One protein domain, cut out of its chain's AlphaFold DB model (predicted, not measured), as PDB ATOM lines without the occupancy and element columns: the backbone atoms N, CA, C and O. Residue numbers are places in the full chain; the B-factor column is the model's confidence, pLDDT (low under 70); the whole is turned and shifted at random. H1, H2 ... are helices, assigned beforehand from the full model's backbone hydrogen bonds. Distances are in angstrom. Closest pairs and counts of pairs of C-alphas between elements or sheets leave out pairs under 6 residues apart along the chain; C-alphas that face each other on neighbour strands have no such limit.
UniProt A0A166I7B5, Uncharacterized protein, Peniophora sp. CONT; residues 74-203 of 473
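This is residues 74 to 203 of the 473 residues of an uncharacterized protein of Peniophora sp. CONT (UniProt A0A166I7B5). One long helix, H4, forms a spine, with H1, H2 and H3 clustered at its first end and H5 crossing its last end, where H6 packs on H5. H7 crosses H4 between these two groups and runs side by side with H1, while residues 142 to 154 make a long loop at the far end. The printed part has 130 residues with seven named helices, H1 to H7 in chain order, and no named strand; the class is all helix, with mostly crossed packing, in which 1 of 9 touching pairs is at a shallow tilt. It is elongated, 46 by 29 by 25 A, and only just compact, close to loose, with a radius of gyration of the C-alphas of 16.4 A.

Begin with H1, residues 74 to 84, a hub that touches H2, residues 89 to 97, about perpendicular at 83 degrees; look at C-alphas Leu 83 and His 91, the closest, 5.5 A apart. H2 forms a helical hairpin with H3, residues 99 to 109, opposite ways at a steep tilt of 40 degrees, closest at C-alphas Leu 95 and Cys 102, 5.5 A. H3 touches residues 117 to 121 alone of H4, residues 117 to 141, closest at C-alphas Arg 104 and Phe 117, 5.2 A. H4 touches H5, residues 155 to 171, about perpendicular at 78 degrees, closest at C-alphas Thr 141 and Arg 165, 7.0 A; H4 uses residues 137 to 141 alone and H5 residues 165 to 169 alone. H5 touches H6, residues 181 to 189, opposite ways at a steep tilt of 58 degrees, closest at C-alphas Phe 162 and Ser 181, 5.1 A. H7, residues 192 to 202, touches H1 the same way at a shallow tilt of 7 degrees, closest at C-alphas Met 84 and Thr 195, 6.5 A. H7 also touches residues 131 to 135 alone of H4, closest at C-alphas Phe 131 and Tyr 193, 6.9 A. H5 and H7, for instance, are apart. In H1 to H7 every O i to N i+4 pair is within hydrogen-bond range.

Find C-alpha 74 at (39.755, -12.024, 48.304); H1 runs 15.1 A from there. H2 spans 12.4 A and H3 15.3 A. Find C-alpha 117 at (34.730, -8.854, 64.992), where H4 begins its 35.6 A. H5 spans 24.3 A and H6 12.2 A; H7 runs 15.6 A to C-alpha 202 at (15.518, -18.434, 48.316).

The two C-alphas farthest apart, Thr 101 and Thr 149, are 48.4 A apart. The printed part has no cut, and the link H4 to H5 is long. Mean pLDDT of the printed part is 95.8; look at residue 203 for the one value under 70.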
ATOM      1  N   ASP A  74      39.686 -10.632  47.842       97.62
ATOM      2  CA  ASP A  74      39.755 -12.024  48.304       97.62
ATOM      3  C   ASP A  74      39.244 -12.166  49.743       97.62
ATOM      4  O   ASP A  74      38.426 -13.031  50.036       97.62
ATOM      5  N   GLU A  75      39.634 -11.258  50.647       97.44
ATOM      6  CA  GLU A  75      39.133 -11.257  52.027       97.44
ATOM      7  C   GLU A  75      37.617 -11.030  52.096       97.44
ATOM      8  O   GLU A  75      36.939 -11.615  52.943       97.44
ATOM      9  N   LYS A  76      37.063 -10.177  51.223       98.12
ATOM     10  CA  LYS A  76      35.606  -9.985  51.129       98.12
ATOM     11  C   LYS A  76      34.925 -11.228  50.567       98.12
ATOM     12  O   LYS A  76      33.890 -11.619  51.101       98.12
ATOM     13  N   GLY A  77      35.510 -11.850  49.545       98.38
ATOM     14  CA  GLY A  77      35.053 -13.119  48.985       98.38
ATOM     15  C   GLY A  77      34.957 -14.188  50.067       98.38
ATOM     16  O   GLY A  77      33.873 -14.713  50.298       98.38
ATOM     17  N   THR A  78      36.037 -14.399  50.824       98.31
ATOM     18  CA  THR A  78      36.073 -15.330  51.962       98.31
ATOM     19  C   THR A  78      35.020 -14.996  53.017       98.31
ATOM     20  O   THR A  78      34.332 -15.891  53.503       98.31
ATOM     21  N   LEU A  79      34.836 -13.713  53.355       98.44
ATOM     22  CA  LEU A  79      33.795 -13.291  54.296       98.44
ATOM     23  C   LEU A  79      32.388 -13.656  53.796       98.44
ATOM     24  O   LEU A  79      31.567 -14.158  54.566       98.44
ATOM     25  N   PHE A  80      32.079 -13.363  52.535       98.38
ATOM     26  CA  PHE A  80      30.744 -13.588  51.979       98.38
ATOM     27  C   PHE A  80      30.456 -15.070  51.767       98.38
ATOM     28  O   PHE A  80      29.349 -15.516  52.069       98.38
ATOM     29  N   GLU A  81      31.451 -15.828  51.319       98.00
ATOM     30  CA  GLU A  81      31.369 -17.276  51.152       98.00
ATOM     31  C   GLU A  81      31.194 -17.983  52.504       98.00
ATOM     32  O   GLU A  81      30.307 -18.820  52.662       98.00
ATOM     33  N   TRP A  82      31.938 -17.576  53.536       98.31
ATOM     34  CA  TRP A  82      31.766 -18.144  54.876       98.31
ATOM     35  C   TRP A  82      30.370 -17.853  55.448       98.31
ATOM     36  O   TRP A  82      29.745 -18.738  56.027       98.31
ATOM     37  N   LEU A  83      29.850 -16.631  55.264       97.75
ATOM     38  CA  LEU A  83      28.548 -16.224  55.809       97.75
ATOM     39  C   LEU A  83      27.343 -16.794  55.051       97.75
ATOM     40  O   LEU A  83      26.293 -17.009  55.652       97.75
ATOM     41  N   MET A  84      27.442 -16.908  53.727       96.75
ATOM     42  CA  MET A  84      26.289 -17.096  52.835       96.75
ATOM     43  C   MET A  84      26.561 -18.027  51.652       96.75
ATOM     44  O   MET A  84      25.665 -18.226  50.823       96.75
ATOM     45  N   GLY A  85      27.756 -18.604  51.567       96.12
ATOM     46  CA  GLY A  85      28.123 -19.557  50.529       96.12
ATOM     47  C   GLY A  85      27.247 -20.815  50.544       96.12
ATOM     48  O   GLY A  85      26.510 -21.070  51.509       96.12
ATOM     49  N   PRO A  86      27.248 -21.597  49.455       95.31
ATOM     50  CA  PRO A  86      26.632 -22.920  49.412       95.31
ATOM     51  C   PRO A  86      27.075 -23.796  50.596       95.31
ATOM     52  O   PRO A  86      28.259 -23.931  50.871       95.31
ATOM     53  N   GLY A  87      26.114 -24.403  51.298       95.06
ATOM     54  CA  GLY A  87      26.377 -25.266  52.460       95.06
ATOM     55  C   GLY A  87      26.525 -24.537  53.801       95.06
ATOM     56  O   GLY A  87      26.382 -25.167  54.841       95.06
ATOM     57  N   SER A  88      26.702 -23.213  53.805       96.00
ATOM     58  CA  SER A  88      26.823 -22.395  55.027       96.00
ATOM     59  C   SER A  88      25.463 -21.960  55.603       96.00
ATOM     60  O   SER A  88      25.289 -20.812  56.020       96.00
ATOM     61  N   ASP A  89      24.465 -22.849  55.592       94.88
ATOM     62  CA  ASP A  89      23.092 -22.531  56.026       94.88
ATOM     63  C   ASP A  89      23.037 -22.156  57.514       94.88
ATOM     64  O   ASP A  89      22.373 -21.187  57.891       94.88
ATOM     65  N   ASP A  90      23.807 -22.864  58.342       97.06
ATOM     66  CA  ASP A  90      23.899 -22.618  59.782       97.06
ATOM     67  C   ASP A  90      24.490 -21.235  60.084       97.06
ATOM     68  O   ASP A  90      23.989 -20.509  60.949       97.06
ATOM     69  N   HIS A  91      25.516 -20.820  59.331       97.44
ATOM     70  CA  HIS A  91      26.120 -19.494  59.476       97.44
ATOM     71  C   HIS A  91      25.144 -18.394  59.066       97.44
ATOM     72  O   HIS A  91      25.049 -17.368  59.744       97.44
ATOM     73  N   PHE A  92      24.378 -18.608  57.994       96.25
ATOM     74  CA  PHE A  92      23.367 -17.654  57.554       96.25
ATOM     75  C   PHE A  92      22.226 -17.514  58.573       96.25
ATOM     76  O   PHE A  92      21.802 -16.396  58.887       96.25
ATOM     77  N   GLU A  93      21.762 -18.618  59.158       95.19
ATOM     78  CA  GLU A  93      20.740 -18.578  60.205       95.19
ATOM     79  C   GLU A  93      21.273 -17.922  61.492       95.19
ATOM     80  O   GLU A  93      20.596 -17.091  62.117       95.19
ATOM     81  N   ALA A  94      22.528 -18.194  61.859       97.06
ATOM     82  CA  ALA A  94      23.205 -17.513  62.959       97.06
ATOM     83  C   ALA A  94      23.373 -16.008  62.685       97.06
ATOM     84  O   ALA A  94      23.196 -15.191  63.594       97.06
ATOM     85  N   LEU A  95      23.646 -15.608  61.441       97.00
ATOM     86  CA  LEU A  95      23.744 -14.206  61.034       97.00
ATOM     87  C   LEU A  95      22.417 -13.460  61.238       97.00
ATOM     88  O   LEU A  95      22.424 -12.282  61.616       97.00
ATOM     89  N   ARG A  96      21.283 -14.141  61.036       94.56
ATOM     90  CA  ARG A  96      19.935 -13.586  61.241       94.56
ATOM     91  C   ARG A  96      19.546 -13.505  62.712       94.56
ATOM     92  O   ARG A  96      19.035 -12.478  63.155       94.56
ATOM     93  N   THR A  97      19.780 -14.572  63.468       96.50
ATOM     94  CA  THR A  97      19.277 -14.710  64.846       96.50
ATOM     95  C   THR A  97      20.256 -14.187  65.895       96.50
ATOM     96  O   THR A  97      19.855 -13.557  66.875       96.50
ATOM     97  N   LYS A  98      21.555 -14.416  65.692       97.44
ATOM     98  CA  LYS A  98      22.644 -14.145  66.642       97.44
ATOM     99  C   LYS A  98      23.810 -13.434  65.950       97.44
ATOM    100  O   LYS A  98      24.972 -13.795  66.130       97.44
ATOM    101  N   LYS A  99      23.502 -12.365  65.204       96.88
ATOM    102  CA  LYS A  99      24.443 -11.603  64.360       96.88
ATOM    103  C   LYS A  99      25.810 -11.340  65.011       96.88
ATOM    104  O   LYS A  99      26.848 -11.519  64.383       96.88
ATOM    105  N   ASN A 100      25.826 -10.917  66.280       97.75
ATOM    106  CA  ASN A 100      27.078 -10.597  66.970       97.75
ATOM    107  C   ASN A 100      27.937 -11.835  67.283       97.75
ATOM    108  O   ASN A 100      29.159 -11.725  67.300       97.75
ATOM    109  N   THR A 101      27.321 -12.985  67.551       98.25
ATOM    110  CA  THR A 101      28.033 -14.246  67.797       98.25
ATOM    111  C   THR A 101      28.605 -14.788  66.491       98.25
ATOM    112  O   THR A 101      29.807 -15.013  66.421       98.25
ATOM    113  N   CYS A 102      27.792 -14.826  65.430       98.50
ATOM    114  CA  CYS A 102      28.198 -15.267  64.090       98.50
ATOM    115  C   CYS A 102      29.446 -14.524  63.574       98.50
ATOM    116  O   CYS A 102      30.400 -15.129  63.103       98.50
ATOM    117  N   PHE A 103      29.516 -13.197  63.730       98.50
ATOM    118  CA  PHE A 103      30.713 -12.452  63.318       98.50
ATOM    119  C   PHE A 103      31.947 -12.708  64.199       98.50
ATOM    120  O   PHE A 103      33.067 -12.467  63.746       98.50
ATOM    121  N   ARG A 104      31.779 -13.115  65.466       98.50
ATOM    122  CA  ARG A 104      32.916 -13.501  66.320       98.50
ATOM    123  C   ARG A 104      33.470 -14.849  65.880       98.50
ATOM    124  O   ARG A 104      34.685 -14.980  65.807       98.50
ATOM    125  N   GLU A 105      32.589 -15.788  65.558       98.38
ATOM    126  CA  GLU A 105      32.944 -17.088  64.981       98.38
ATOM    127  C   GLU A 105      33.648 -16.890  63.635       98.38
ATOM    128  O   GLU A 105      34.783 -17.323  63.482       98.38
ATOM    129  N   CYS A 106      33.089 -16.066  62.741       98.50
ATOM    130  CA  CYS A 106      33.718 -15.698  61.469       98.50
ATOM    131  C   CYS A 106      35.141 -15.141  61.643       98.50
ATOM    132  O   CYS A 106      36.057 -15.506  60.908       98.50
ATOM    133  N   ALA A 107      35.351 -14.264  62.634       97.94
ATOM    134  CA  ALA A 107      36.670 -13.701  62.921       97.94
ATOM    135  C   ALA A 107      37.702 -14.774  63.268       97.94
ATOM    136  O   ALA A 107      38.853 -14.669  62.845       97.94
ATOM    137  N   GLN A 108      37.293 -15.781  64.036       98.25
ATOM    138  CA  GLN A 108      38.173 -16.864  64.454       98.25
ATOM    139  C   GLN A 108      38.370 -17.884  63.336       98.25
ATOM    140  O   GLN A 108      39.505 -18.187  62.987       98.25
ATOM    141  N   GLU A 109      37.286 -18.361  62.735       98.25
ATOM    142  CA  GLU A 109      37.312 -19.483  61.797       98.25
ATOM    143  C   GLU A 109      37.801 -19.080  60.406       98.25
ATOM    144  O   GLU A 109      38.685 -19.730  59.856       98.25
ATOM    145  N   ALA A 110      37.284 -17.986  59.841       97.62
ATOM    146  CA  ALA A 110      37.627 -17.581  58.477       97.62
ATOM    147  C   ALA A 110      38.933 -16.777  58.405       97.62
ATOM    148  O   ALA A 110      39.623 -16.780  57.385       97.62
ATOM    149  N   PHE A 111      39.281 -16.061  59.481       96.31
ATOM    150  CA  PHE A 111      40.410 -15.125  59.476       96.31
ATOM    151  C   PHE A 111      41.494 -15.429  60.512       96.31
ATOM    152  O   PHE A 111      42.493 -14.704  60.533       96.31
ATOM    153  N   GLY A 112      41.342 -16.452  61.361       96.69
ATOM    154  CA  GLY A 112      42.330 -16.792  62.394       96.69
ATOM    155  C   GLY A 112      42.581 -15.649  63.384       96.69
ATOM    156  O   GLY A 112      43.708 -15.431  63.816       96.69
ATOM    157  N   GLY A 113      41.569 -14.818  63.644       95.12
ATOM    158  CA  GLY A 113      41.677 -13.620  64.481       95.12
ATOM    159  C   GLY A 113      42.341 -12.407  63.812       95.12
ATOM    160  O   GLY A 113      42.383 -11.339  64.427       95.12
ATOM    161  N   ARG A 114      42.808 -12.508  62.554       94.25
ATOM    162  CA  ARG A 114      43.465 -11.392  61.833       94.25
ATOM    163  C   ARG A 114      42.540 -10.196  61.599       94.25
ATOM    164  O   ARG A 114      42.983  -9.049  61.630       94.25
ATOM    165  N   LYS A 115      41.247 -10.445  61.370       95.25
ATOM    166  CA  LYS A 115      40.212  -9.404  61.297       95.25
ATOM    167  C   LYS A 115      39.396  -9.434  62.579       95.25
ATOM    168  O   LYS A 115      38.832 -10.457  62.946       95.25
ATOM    169  N   THR A 116      39.295  -8.293  63.254       96.25
ATOM    170  CA  THR A 116      38.471  -8.198  64.463       96.25
ATOM    171  C   THR A 116      36.986  -8.327  64.122       96.25
ATOM    172  O   THR A 116      36.536  -7.923  63.049       96.25
ATOM    173  N   PHE A 117      36.194  -8.806  65.083       96.62
ATOM    174  CA  PHE A 117      34.730  -8.854  64.992       96.62
ATOM    175  C   PHE A 117      34.110  -7.524  64.507       96.62
ATOM    176  O   PHE A 117      33.217  -7.519  63.660       96.62
ATOM    177  N   LEU A 118      34.602  -6.381  65.006       97.00
ATOM    178  CA  LEU A 118      34.112  -5.058  64.602       97.00
ATOM    179  C   LEU A 118      34.457  -4.737  63.141       97.00
ATOM    180  O   LEU A 118      33.628  -4.161  62.435       97.00
ATOM    181  N   ALA A 119      35.647  -5.131  62.676       96.38
ATOM    182  CA  ALA A 119      36.048  -4.957  61.284       96.38
ATOM    183  C   ALA A 119      35.166  -5.787  60.342       96.38
ATOM    184  O   ALA A 119      34.709  -5.259  59.327       96.38
ATOM    185  N   ILE A 120      34.881  -7.043  60.700       97.88
ATOM    186  CA  ILE A 120      33.985  -7.930  59.944       97.88
ATOM    187  C   ILE A 120      32.579  -7.342  59.880       97.88
ATOM    188  O   ILE A 120      32.037  -7.153  58.790       97.88
ATOM    189  N   LYS A 121      32.021  -6.965  61.035       97.56
ATOM    190  CA  LYS A 121      30.695  -6.348  61.123       97.56
ATOM    191  C   LYS A 121      30.593  -5.102  60.238       97.56
ATOM    192  O   LYS A 121      29.674  -4.999  59.429       97.56
ATOM    193  N   GLY A 122      31.551  -4.181  60.355       97.31
ATOM    194  CA  GLY A 122      31.570  -2.950  59.563       97.31
ATOM    195  C   GLY A 122      31.824  -3.177  58.067       97.31
ATOM    196  O   GLY A 122      31.361  -2.393  57.237       97.31
ATOM    197  N   CYS A 123      32.554  -4.231  57.691       97.81
ATOM    198  CA  CYS A 123      32.731  -4.627  56.294       97.81
ATOM    199  C   CYS A 123      31.430  -5.183  55.711       97.81
ATOM    200  O   CYS A 123      30.959  -4.688  54.683       97.81
ATOM    201  N   TYR A 124      30.816  -6.143  56.403       98.25
ATOM    202  CA  TYR A 124      29.557  -6.750  55.990       98.25
ATOM    203  C   TYR A 124      28.443  -5.708  55.868       98.25
ATOM    204  O   TYR A 124      27.789  -5.641  54.836       98.25
ATOM    205  N   GLU A 125      28.241  -4.842  56.867       97.50
ATOM    206  CA  GLU A 125      27.134  -3.873  56.853       97.50
ATOM    207  C   GLU A 125      27.249  -2.850  55.713       97.50
ATOM    208  O   GLU A 125      26.242  -2.527  55.076       97.50
ATOM    209  N   ARG A 126      28.466  -2.385  55.399       97.06
ATOM    210  CA  ARG A 126      28.701  -1.499  54.248       97.06
ATOM    211  C   ARG A 126      28.439  -2.212  52.923       97.06
ATOM    212  O   ARG A 126      27.735  -1.664  52.080       97.06
ATOM    213  N   ASN A 127      28.949  -3.429  52.748       97.75
ATOM    214  CA  ASN A 127      28.735  -4.192  51.514       97.75
ATOM    215  C   ASN A 127      27.283  -4.650  51.359       97.75
ATOM    216  O   ASN A 127      26.753  -4.633  50.258       97.75
ATOM    217  N   PHE A 128      26.590  -4.951  52.452       97.50
ATOM    218  CA  PHE A 128      25.166  -5.257  52.426       97.50
ATOM    219  C   PHE A 128      24.325  -4.039  52.000       97.50
ATOM    220  O   PHE A 128      23.325  -4.182  51.299       97.50
ATOM    221  N   ALA A 129      24.733  -2.815  52.359       96.56
ATOM    222  CA  ALA A 129      24.109  -1.605  51.818       96.56
ATOM    223  C   ALA A 129      24.344  -1.452  50.305       96.56
ATOM    224  O   ALA A 129      23.410  -1.088  49.590       96.56
ATOM    225  N   VAL A 130      25.546  -1.779  49.815       97.50
ATOM    226  CA  VAL A 130      25.841  -1.827  48.371       97.50
ATOM    227  C   VAL A 130      24.975  -2.880  47.682       97.50
ATOM    228  O   VAL A 130      24.323  -2.552  46.695       97.50
ATOM    229  N   PHE A 131      24.874  -4.087  48.246       97.69
ATOM    230  CA  PHE A 131      24.004  -5.147  47.740       97.69
ATOM    231  C   PHE A 131      22.559  -4.672  47.586       97.69
ATOM    232  O   PHE A 131      21.980  -4.886  46.532       97.69
ATOM    233  N   LYS A 132      21.977  -3.973  48.570       96.31
ATOM    234  CA  LYS A 132      20.604  -3.444  48.441       96.31
ATOM    235  C   LYS A 132      20.442  -2.487  47.255       96.31
ATOM    236  O   LYS A 132      19.406  -2.514  46.597       96.31
ATOM    237  N   ASN A 133      21.452  -1.662  46.974       97.12
ATOM    238  CA  ASN A 133      21.429  -0.758  45.822       97.12
ATOM    239  C   ASN A 133      21.560  -1.532  44.503       97.12
ATOM    240  O   ASN A 133      20.831  -1.237  43.560       97.12
ATOM    241  N   VAL A 134      22.458  -2.523  44.449       97.62
ATOM    242  CA  VAL A 134      22.613  -3.425  43.295       97.62
ATOM    243  C   VAL A 134      21.318  -4.203  43.058       97.62
ATOM    244  O   VAL A 134      20.815  -4.234  41.948       97.62
ATOM    245  N   TYR A 135      20.719  -4.755  44.106       96.62
ATOM    246  CA  TYR A 135      19.462  -5.491  44.052       96.62
ATOM    247  C   TYR A 135      18.317  -4.642  43.486       96.62
ATOM    248  O   TYR A 135      17.658  -5.060  42.542       96.62
ATOM    249  N   ALA A 136      18.113  -3.428  44.011       95.56
ATOM    250  CA  ALA A 136      17.083  -2.520  43.504       95.56
ATOM    251  C   ALA A 136      17.336  -2.116  42.039       95.56
ATOM    252  O   ALA A 136      16.394  -1.942  41.264       95.56
ATOM    253  N   PHE A 137      18.606  -1.971  41.651       97.62
ATOM    254  CA  PHE A 137      19.000  -1.738  40.264       97.62
ATOM    255  C   PHE A 137      18.661  -2.933  39.356       97.62
ATOM    256  O   PHE A 137      18.091  -2.742  38.281       97.62
ATOM    257  N   GLU A 138      18.976  -4.157  39.776       96.56
ATOM    258  CA  GLU A 138      18.686  -5.383  39.020       96.56
ATOM    259  C   GLU A 138      17.174  -5.610  38.890       96.56
ATOM    260  O   GLU A 138      16.677  -5.907  37.806       96.56
ATOM    261  N   GLU A 139      16.402  -5.343  39.947       95.38
ATOM    262  CA  GLU A 139      14.938  -5.402  39.903       95.38
ATOM    263  C   GLU A 139      14.362  -4.405  38.881       95.38
ATOM    264  O   GLU A 139      13.531  -4.780  38.051       95.38
ATOM    265  N   PHE A 140      14.857  -3.162  38.865       96.38
ATOM    266  CA  PHE A 140      14.453  -2.157  37.875       96.38
ATOM    267  C   PHE A 140      14.832  -2.553  36.438       96.38
ATOM    268  O   PHE A 140      14.060  -2.334  35.502       96.38
ATOM    269  N   THR A 141      16.023  -3.123  36.249       96.12
ATOM    270  CA  THR A 141      16.553  -3.454  34.918       96.12
ATOM    271  C   THR A 141      16.124  -4.819  34.397       96.12
ATOM    272  O   THR A 141      16.277  -5.056  33.203       96.12
ATOM    273  N   SER A 142      15.509  -5.670  35.220       94.56
ATOM    274  CA  SER A 142      14.980  -6.984  34.818       94.56
ATOM    275  C   SER A 142      14.020  -6.928  33.619       94.56
ATOM    276  O   SER A 142      13.983  -7.846  32.802       94.56
ATOM    277  N   ASN A 143      13.287  -5.820  33.468       92.19
ATOM    278  CA  ASN A 143      12.369  -5.581  32.351       92.19
ATOM    279  C   ASN A 143      13.029  -4.886  31.149       92.19
ATOM    280  O   ASN A 143      12.396  -4.712  30.105       92.19
ATOM    281  N   MET A 144      14.284  -4.452  31.276       93.19
ATOM    282  CA  MET A 144      15.036  -3.887  30.163       93.19
ATOM    283  C   MET A 144      15.640  -5.023  29.350       93.19
ATOM    284  O   MET A 144      16.535  -5.725  29.808       93.19
ATOM    285  N   GLN A 145      15.164  -5.173  28.116       88.75
ATOM    286  CA  GLN A 145      15.762  -6.092  27.154       88.75
ATOM    287  C   GLN A 145      17.254  -5.747  26.993       88.75
ATOM    288  O   GLN A 145      17.568  -4.597  26.656       88.75
ATOM    289  N   PRO A 146      18.177  -6.693  27.253       85.94
ATOM    290  CA  PRO A 146      19.579  -6.480  26.941       85.94
ATOM    291  C   PRO A 146      19.725  -6.270  25.425       85.94
ATOM    292  O   PRO A 146      18.984  -6.887  24.652       85.94
ATOM    293  N   PRO A 147      20.651  -5.410  24.971       85.69
ATOM    294  CA  PRO A 147      20.931  -5.278  23.549       85.69
ATOM    295  C   PRO A 147      21.330  -6.648  22.997       85.69
ATOM    296  O   PRO A 147      22.298  -7.240  23.467       85.69
ATOM    297  N   SER A 148      20.607  -7.155  21.995       85.50
ATOM    298  CA  SER A 148      20.855  -8.488  21.415       85.50
ATOM    299  C   SER A 148      22.242  -8.636  20.774       85.50
ATOM    300  O   SER A 148      22.632  -9.735  20.405       85.50
ATOM    301  N   THR A 149      22.968  -7.529  20.615       89.62
ATOM    302  CA  THR A 149      24.289  -7.444  19.988       89.62
ATOM    303  C   THR A 149      25.440  -7.279  20.982       89.62
ATOM    304  O   THR A 149      26.564  -7.082  20.533       89.62
ATOM    305  N   MET A 150      25.201  -7.301  22.300       88.50
ATOM    306  CA  MET A 150      26.302  -7.186  23.261       88.50
ATOM    307  C   MET A 150      27.023  -8.508  23.472       88.50
ATOM    308  O   MET A 150      26.403  -9.514  23.810       88.50
ATOM    309  N   ASP A 151      28.343  -8.455  23.322       90.44
ATOM    310  CA  ASP A 151      29.245  -9.513  23.744       90.44
ATOM    311  C   ASP A 151      29.334  -9.508  25.283       90.44
ATOM    312  O   ASP A 151      29.797  -8.516  25.860       90.44
ATOM    313  N   PRO A 152      28.870 -10.567  25.972       87.44
ATOM    314  CA  PRO A 152      28.948 -10.643  27.424       87.44
ATOM    315  C   PRO A 152      30.390 -10.702  27.936       87.44
ATOM    316  O   PRO A 152      30.603 -10.358  29.098       87.44
ATOM    317  N   ASP A 153      31.370 -11.074  27.109       91.25
ATOM    318  CA  ASP A 153      32.771 -11.195  27.521       91.25
ATOM    319  C   ASP A 153      33.521  -9.851  27.427       91.25
ATOM    320  O   ASP A 153      34.466  -9.607  28.185       91.25
ATOM    321  N   SER A 154      33.031  -8.913  26.609       96.31
ATOM    322  CA  SER A 154      33.583  -7.559  26.467       96.31
ATOM    323  C   SER A 154      33.306  -6.689  27.704       96.31
ATOM    324  O   SER A 154      32.205  -6.169  27.902       96.31
ATOM    325  N   GLU A 155      34.331  -6.473  28.540       94.81
ATOM    326  CA  GLU A 155      34.253  -5.601  29.730       94.81
ATOM    327  C   GLU A 155      33.784  -4.184  29.375       94.81
ATOM    328  O   GLU A 155      32.924  -3.613  30.049       94.81
ATOM    329  N   VAL A 156      34.308  -3.618  28.285       95.94
ATOM    330  CA  VAL A 156      33.972  -2.258  27.846       95.94
ATOM    331  C   VAL A 156      32.481  -2.141  27.533       95.94
ATOM    332  O   VAL A 156      31.854  -1.138  27.889       95.94
ATOM    333  N   ASP A 157      31.906  -3.161  26.903       95.31
ATOM    334  CA  ASP A 157      30.489  -3.192  26.566       95.31
ATOM    335  C   ASP A 157      29.627  -3.403  27.814       95.31
ATOM    336  O   ASP A 157      28.712  -2.607  28.050       95.31
ATOM    337  N   ARG A 158      29.975  -4.353  28.695       95.00
ATOM    338  CA  ARG A 158      29.279  -4.530  29.986       95.00
ATOM    339  C   ARG A 158      29.233  -3.237  30.801       95.00
ATOM    340  O   ARG A 158      28.161  -2.815  31.243       95.00
ATOM    341  N   VAL A 159      30.377  -2.566  30.957       96.62
ATOM    342  CA  VAL A 159      30.483  -1.315  31.722       96.62
ATOM    343  C   VAL A 159      29.641  -0.206  31.084       96.62
ATOM    344  O   VAL A 159      28.894   0.467  31.799       96.62
ATOM    345  N   ARG A 160      29.691  -0.033  29.755       96.69
ATOM    346  CA  ARG A 160      28.862   0.961  29.040       96.69
ATOM    347  C   ARG A 160      27.368   0.700  29.205       96.69
ATOM    348  O   ARG A 160      26.590   1.641  29.383       96.69
ATOM    349  N   GLU A 161      26.953  -0.560  29.169       95.38
ATOM    350  CA  GLU A 161      25.553  -0.924  29.370       95.38
ATOM    351  C   GLU A 161      25.095  -0.668  30.806       95.38
ATOM    352  O   GLU A 161      24.008  -0.118  31.016       95.38
ATOM    353  N   PHE A 162      25.934  -0.974  31.798       97.44
ATOM    354  CA  PHE A 162      25.662  -0.608  33.184       97.44
ATOM    355  C   PHE A 162      25.519   0.908  33.358       97.44
ATOM    356  O   PHE A 162      24.576   1.352  34.013       97.44
ATOM    357  N   GLU A 163      26.371   1.725  32.732       97.69
ATOM    358  CA  GLU A 163      26.230   3.192  32.759       97.69
ATOM    359  C   GLU A 163      24.899   3.656  32.166       97.69
ATOM    360  O   GLU A 163      24.185   4.456  32.786       97.69
ATOM    361  N   ARG A 164      24.528   3.114  31.000       97.44
ATOM    362  CA  ARG A 164      23.259   3.424  30.329       97.44
ATOM    363  C   ARG A 164      22.061   3.099  31.223       97.44
ATOM    364  O   ARG A 164      21.155   3.927  31.370       97.44
ATOM    365  N   ARG A 165      22.053   1.918  31.844       97.56
ATOM    366  CA  ARG A 165      20.976   1.470  32.742       97.56
ATOM    367  C   ARG A 165      20.923   2.278  34.038       97.56
ATOM    368  O   ARG A 165      19.834   2.669  34.457       97.56
ATOM    369  N   ILE A 166      22.072   2.587  34.650       97.94
ATOM    370  CA  ILE A 166      22.148   3.416  35.868       97.94
ATOM    371  C   ILE A 166      21.579   4.811  35.585       97.94
ATOM    372  O   ILE A 166      20.816   5.348  36.393       97.94
ATOM    373  N   TYR A 167      21.904   5.393  34.428       97.94
ATOM    374  CA  TYR A 167      21.347   6.677  34.006       97.94
ATOM    375  C   TYR A 167      19.822   6.611  33.833       97.94
ATOM    376  O   TYR A 167      19.109   7.488  34.332       97.94
ATOM    377  N   ALA A 168      19.308   5.559  33.189       97.19
ATOM    378  CA  ALA A 168      17.870   5.356  33.020       97.19
ATOM    379  C   ALA A 168      17.137   5.208  34.369       97.19
ATOM    380  O   ALA A 168      16.107   5.851  34.575       97.19
ATOM    381  N   ALA A 169      17.698   4.444  35.310       97.56
ATOM    382  CA  ALA A 169      17.149   4.272  36.656       97.56
ATOM    383  C   ALA A 169      17.087   5.597  37.431       97.56
ATOM    384  O   ALA A 169      16.044   5.957  37.980       97.56
ATOM    385  N   ARG A 170      18.174   6.382  37.410       97.50
ATOM    386  CA  ARG A 170      18.208   7.714  38.039       97.50
ATOM    387  C   ARG A 170      17.188   8.666  37.412       97.50
ATOM    388  O   ARG A 170      16.520   9.399  38.136       97.50
ATOM    389  N   ARG A 171      17.012   8.626  36.084       97.69
ATOM    390  CA  ARG A 171      15.971   9.403  35.386       97.69
ATOM    391  C   ARG A 171      14.548   8.980  35.748       97.69
ATOM    392  O   ARG A 171      13.663   9.828  35.719       97.69
ATOM    393  N   ALA A 172      14.337   7.714  36.093       96.81
ATOM    394  CA  ALA A 172      13.063   7.203  36.592       96.81
ATOM    395  C   ALA A 172      12.822   7.514  38.086       96.81
ATOM    396  O   ALA A 172      11.794   7.124  38.631       96.81
ATOM    397  N   GLY A 173      13.747   8.215  38.754       95.81
ATOM    398  CA  GLY A 173      13.627   8.583  40.166       95.81
ATOM    399  C   GLY A 173      14.094   7.505  41.149       95.81
ATOM    400  O   GLY A 173      13.878   7.655  42.351       95.81
ATOM    401  N   PHE A 174      14.755   6.436  40.684       96.00
ATOM    402  CA  PHE A 174      15.325   5.424  41.578       96.00
ATOM    403  C   PHE A 174      16.587   5.948  42.272       96.00
ATOM    404  O   PHE A 174      17.536   6.412  41.631       96.00
ATOM    405  N   ASN A 175      16.621   5.833  43.600       95.31
ATOM    406  CA  ASN A 175      17.785   6.204  44.396       95.31
ATOM    407  C   ASN A 175      18.776   5.035  44.481       95.31
ATOM    408  O   ASN A 175      18.622   4.138  45.304       95.31
ATOM    409  N   LEU A 176      19.811   5.077  43.641       95.56
ATOM    410  CA  LEU A 176      20.895   4.086  43.620       95.56
ATOM    411  C   LEU A 176      22.100   4.480  44.496       95.56
ATOM    412  O   LEU A 176      23.139   3.820  44.456       95.56
ATOM    413  N   GLY A 177      22.010   5.582  45.249       94.19
ATOM    414  CA  GLY A 177      23.124   6.113  46.035       94.19
ATOM    415  C   GLY A 177      24.391   6.342  45.200       94.19
ATOM    416  O   GLY A 177      24.341   6.884  44.093       94.19
ATOM    417  N   SER A 178      25.535   5.901  45.728       95.25
ATOM    418  CA  SER A 178      26.861   6.028  45.106       95.25
ATOM    419  C   SER A 178      27.219   4.882  44.147       95.25
ATOM    420  O   SER A 178      28.402   4.614  43.942       95.25
ATOM    421  N   LEU A 179      26.233   4.166  43.593       97.88
ATOM    422  CA  LEU A 179      26.485   3.058  42.669       97.88
ATOM    423  C   LEU A 179      27.145   3.560  41.370       97.88
ATOM    424  O   LEU A 179      26.690   4.538  40.763       97.88
ATOM    425  N   THR A 180      28.215   2.884  40.953       98.19
ATOM    426  CA  THR A 180      28.955   3.137  39.706       98.19
ATOM    427  C   THR A 180      28.958   1.881  38.835       98.19
ATOM    428  O   THR A 180      28.802   0.773  39.345       98.19
ATOM    429  N   SER A 181      29.146   2.049  37.525       98.00
ATOM    430  CA  SER A 181      29.206   0.949  36.550       98.00
ATOM    431  C   SER A 181      30.318  -0.051  36.856       98.00
ATOM    432  O   SER A 181      30.068  -1.248  36.885       98.00
ATOM    433  N   ARG A 182      31.519   0.441  37.186       98.06
ATOM    434  CA  ARG A 182      32.655  -0.404  37.591       98.06
ATOM    435  C   ARG A 182      32.394  -1.188  38.871       98.06
ATOM    436  O   ARG A 182      32.782  -2.341  38.962       98.06
ATOM    437  N   LEU A 183      31.747  -0.571  39.863       97.94
ATOM    438  CA  LEU A 183      31.415  -1.272  41.105       97.94
ATOM    439  C   LEU A 183      30.422  -2.406  40.841       97.94
ATOM    440  O   LEU A 183      30.554  -3.477  41.421       97.94
ATOM    441  N   LEU A 184      29.435  -2.157  39.982       98.06
ATOM    442  CA  LEU A 184      28.436  -3.144  39.606       98.06
ATOM    443  C   LEU A 184      29.061  -4.314  38.833       98.06
ATOM    444  O   LEU A 184      28.828  -5.463  39.193       98.06
ATOM    445  N   ASP A 185      29.895  -4.017  37.835       97.56
ATOM    446  CA  ASP A 185      30.632  -5.033  37.078       97.56
ATOM    447  C   ASP A 185      31.530  -5.869  38.002       97.56
ATOM    448  O   ASP A 185      31.431  -7.091  38.000       97.56
ATOM    449  N   HIS A 186      32.284  -5.230  38.904       97.94
ATOM    450  CA  HIS A 186      33.106  -5.924  39.903       97.94
ATOM    451  C   HIS A 186      32.299  -6.868  40.807       97.94
ATOM    452  O   HIS A 186      32.704  -7.998  41.065       97.94
ATOM    453  N   TRP A 187      31.122  -6.432  41.269       98.25
ATOM    454  CA  TRP A 187      30.225  -7.256  42.092       98.25
ATOM    455  C   TRP A 187      29.703  -8.500  41.364       98.25
ATOM    456  O   TRP A 187      29.466  -9.529  42.009       98.25
ATOM    457  N   HIS A 188      29.501  -8.401  40.049       97.50
ATOM    458  CA  HIS A 188      29.099  -9.523  39.203       97.50
ATOM    459  C   HIS A 188      30.279 -10.442  38.886       97.50
ATOM    460  O   HIS A 188      30.142 -11.653  39.051       97.50
ATOM    461  N   GLN A 189      31.441  -9.885  38.522       97.38
ATOM    462  CA  GLN A 189      32.662 -10.649  38.239       97.38
ATOM    463  C   GLN A 189      33.109 -11.486  39.443       97.38
ATOM    464  O   GLN A 189      33.380 -12.674  39.300       97.38
ATOM    465  N   MET A 190      33.091 -10.904  40.647       98.12
ATOM    466  CA  MET A 190      33.432 -11.625  41.878       98.12
ATOM    467  C   MET A 190      32.340 -12.603  42.346       98.12
ATOM    468  O   MET A 190      32.493 -13.264  43.372       98.12
ATOM    469  N   GLY A 191      31.194 -12.667  41.659       97.62
ATOM    470  CA  GLY A 191      30.071 -13.530  42.033       97.62
ATOM    471  C   GLY A 191      29.346 -13.119  43.321       97.62
ATOM    472  O   GLY A 191      28.389 -13.782  43.719       97.62
ATOM    473  N   TRP A 192      29.729 -12.009  43.961       98.31
ATOM    474  CA  TRP A 192      29.138 -11.557  45.223       98.31
ATOM    475  C   TRP A 192      27.649 -11.264  45.087       98.31
ATOM    476  O   TRP A 192      26.869 -11.613  45.975       98.31
ATOM    477  N   TYR A 193      27.228 -10.675  43.962       97.88
ATOM    478  CA  TYR A 193      25.804 -10.467  43.709       97.88
ATOM    479  C   TYR A 193      25.037 -11.794  43.729       97.88
ATOM    480  O   TYR A 193      24.020 -11.895  44.412       97.88
ATOM    481  N   LYS A 194      25.553 -12.832  43.060       97.00
ATOM    482  CA  LYS A 194      24.933 -14.163  43.011       97.00
ATOM    483  C   LYS A 194      24.831 -14.788  44.403       97.00
ATOM    484  O   LYS A 194      23.764 -15.304  44.745       97.00
ATOM    485  N   THR A 195      25.890 -14.703  45.210       96.69
ATOM    486  CA  THR A 195      25.911 -15.225  46.588       96.69
ATOM    487  C   THR A 195      24.837 -14.562  47.449       96.69
ATOM    488  O   THR A 195      24.007 -15.252  48.045       96.69
ATOM    489  N   PHE A 196      24.772 -13.226  47.456       96.94
ATOM    490  CA  PHE A 196      23.757 -12.506  48.231       96.94
ATOM    491  C   PHE A 196      22.344 -12.727  47.673       96.94
ATOM    492  O   PHE A 196      21.418 -12.996  48.437       96.94
ATOM    493  N   HIS A 197      22.159 -12.648  46.353       95.88
ATOM    494  CA  HIS A 197      20.859 -12.784  45.693       95.88
ATOM    495  C   HIS A 197      20.243 -14.168  45.916       95.88
ATOM    496  O   HIS A 197      19.062 -14.263  46.253       95.88
ATOM    497  N   SER A 198      21.037 -15.238  45.781       94.88
ATOM    498  CA  SER A 198      20.581 -16.611  46.020       94.88
ATOM    499  C   SER A 198      20.005 -16.763  47.427       94.88
ATOM    500  O   SER A 198      18.883 -17.238  47.590       94.88
ATOM    501  N   ARG A 199      20.718 -16.285  48.452       92.31
ATOM    502  CA  ARG A 199      20.242 -16.367  49.839       92.31
ATOM    503  C   ARG A 199      19.056 -15.453  50.114       92.31
ATOM    504  O   ARG A 199      18.100 -15.871  50.759       92.31
ATOM    505  N   TRP A 200      19.082 -14.235  49.583       88.38
ATOM    506  CA  TRP A 200      18.031 -13.246  49.808       88.38
ATOM    507  C   TRP A 200      16.684 -13.649  49.189       88.38
ATOM    508  O   TRP A 200      15.636 -13.412  49.787       88.38
ATOM    509  N   HIS A 201      16.692 -14.288  48.013       84.56
ATOM    510  CA  HIS A 201      15.465 -14.722  47.341       84.56
ATOM    511  C   HIS A 201      15.003 -16.134  47.687       84.56
ATOM    512  O   HIS A 201      13.802 -16.399  47.575       84.56
ATOM    513  N   ASN A 202      15.904 -17.050  48.035       79.81
ATOM    514  CA  ASN A 202      15.518 -18.434  48.316       79.81
ATOM    515  C   ASN A 202      15.061 -18.647  49.760       79.81
ATOM    516  O   ASN A 202      14.581 -19.731  50.072       79.81
ATOM    517  N   ASP A 203      15.138 -17.630  50.621       69.38
ATOM    518  CA  ASP A 203      14.629 -17.713  51.984       69.38
ATOM    519  C   ASP A 203      13.083 -17.592  52.015       69.38
ATOM    520  O   ASP A 203      12.528 -16.502  51.803       69.38
TER     521      ASP A 203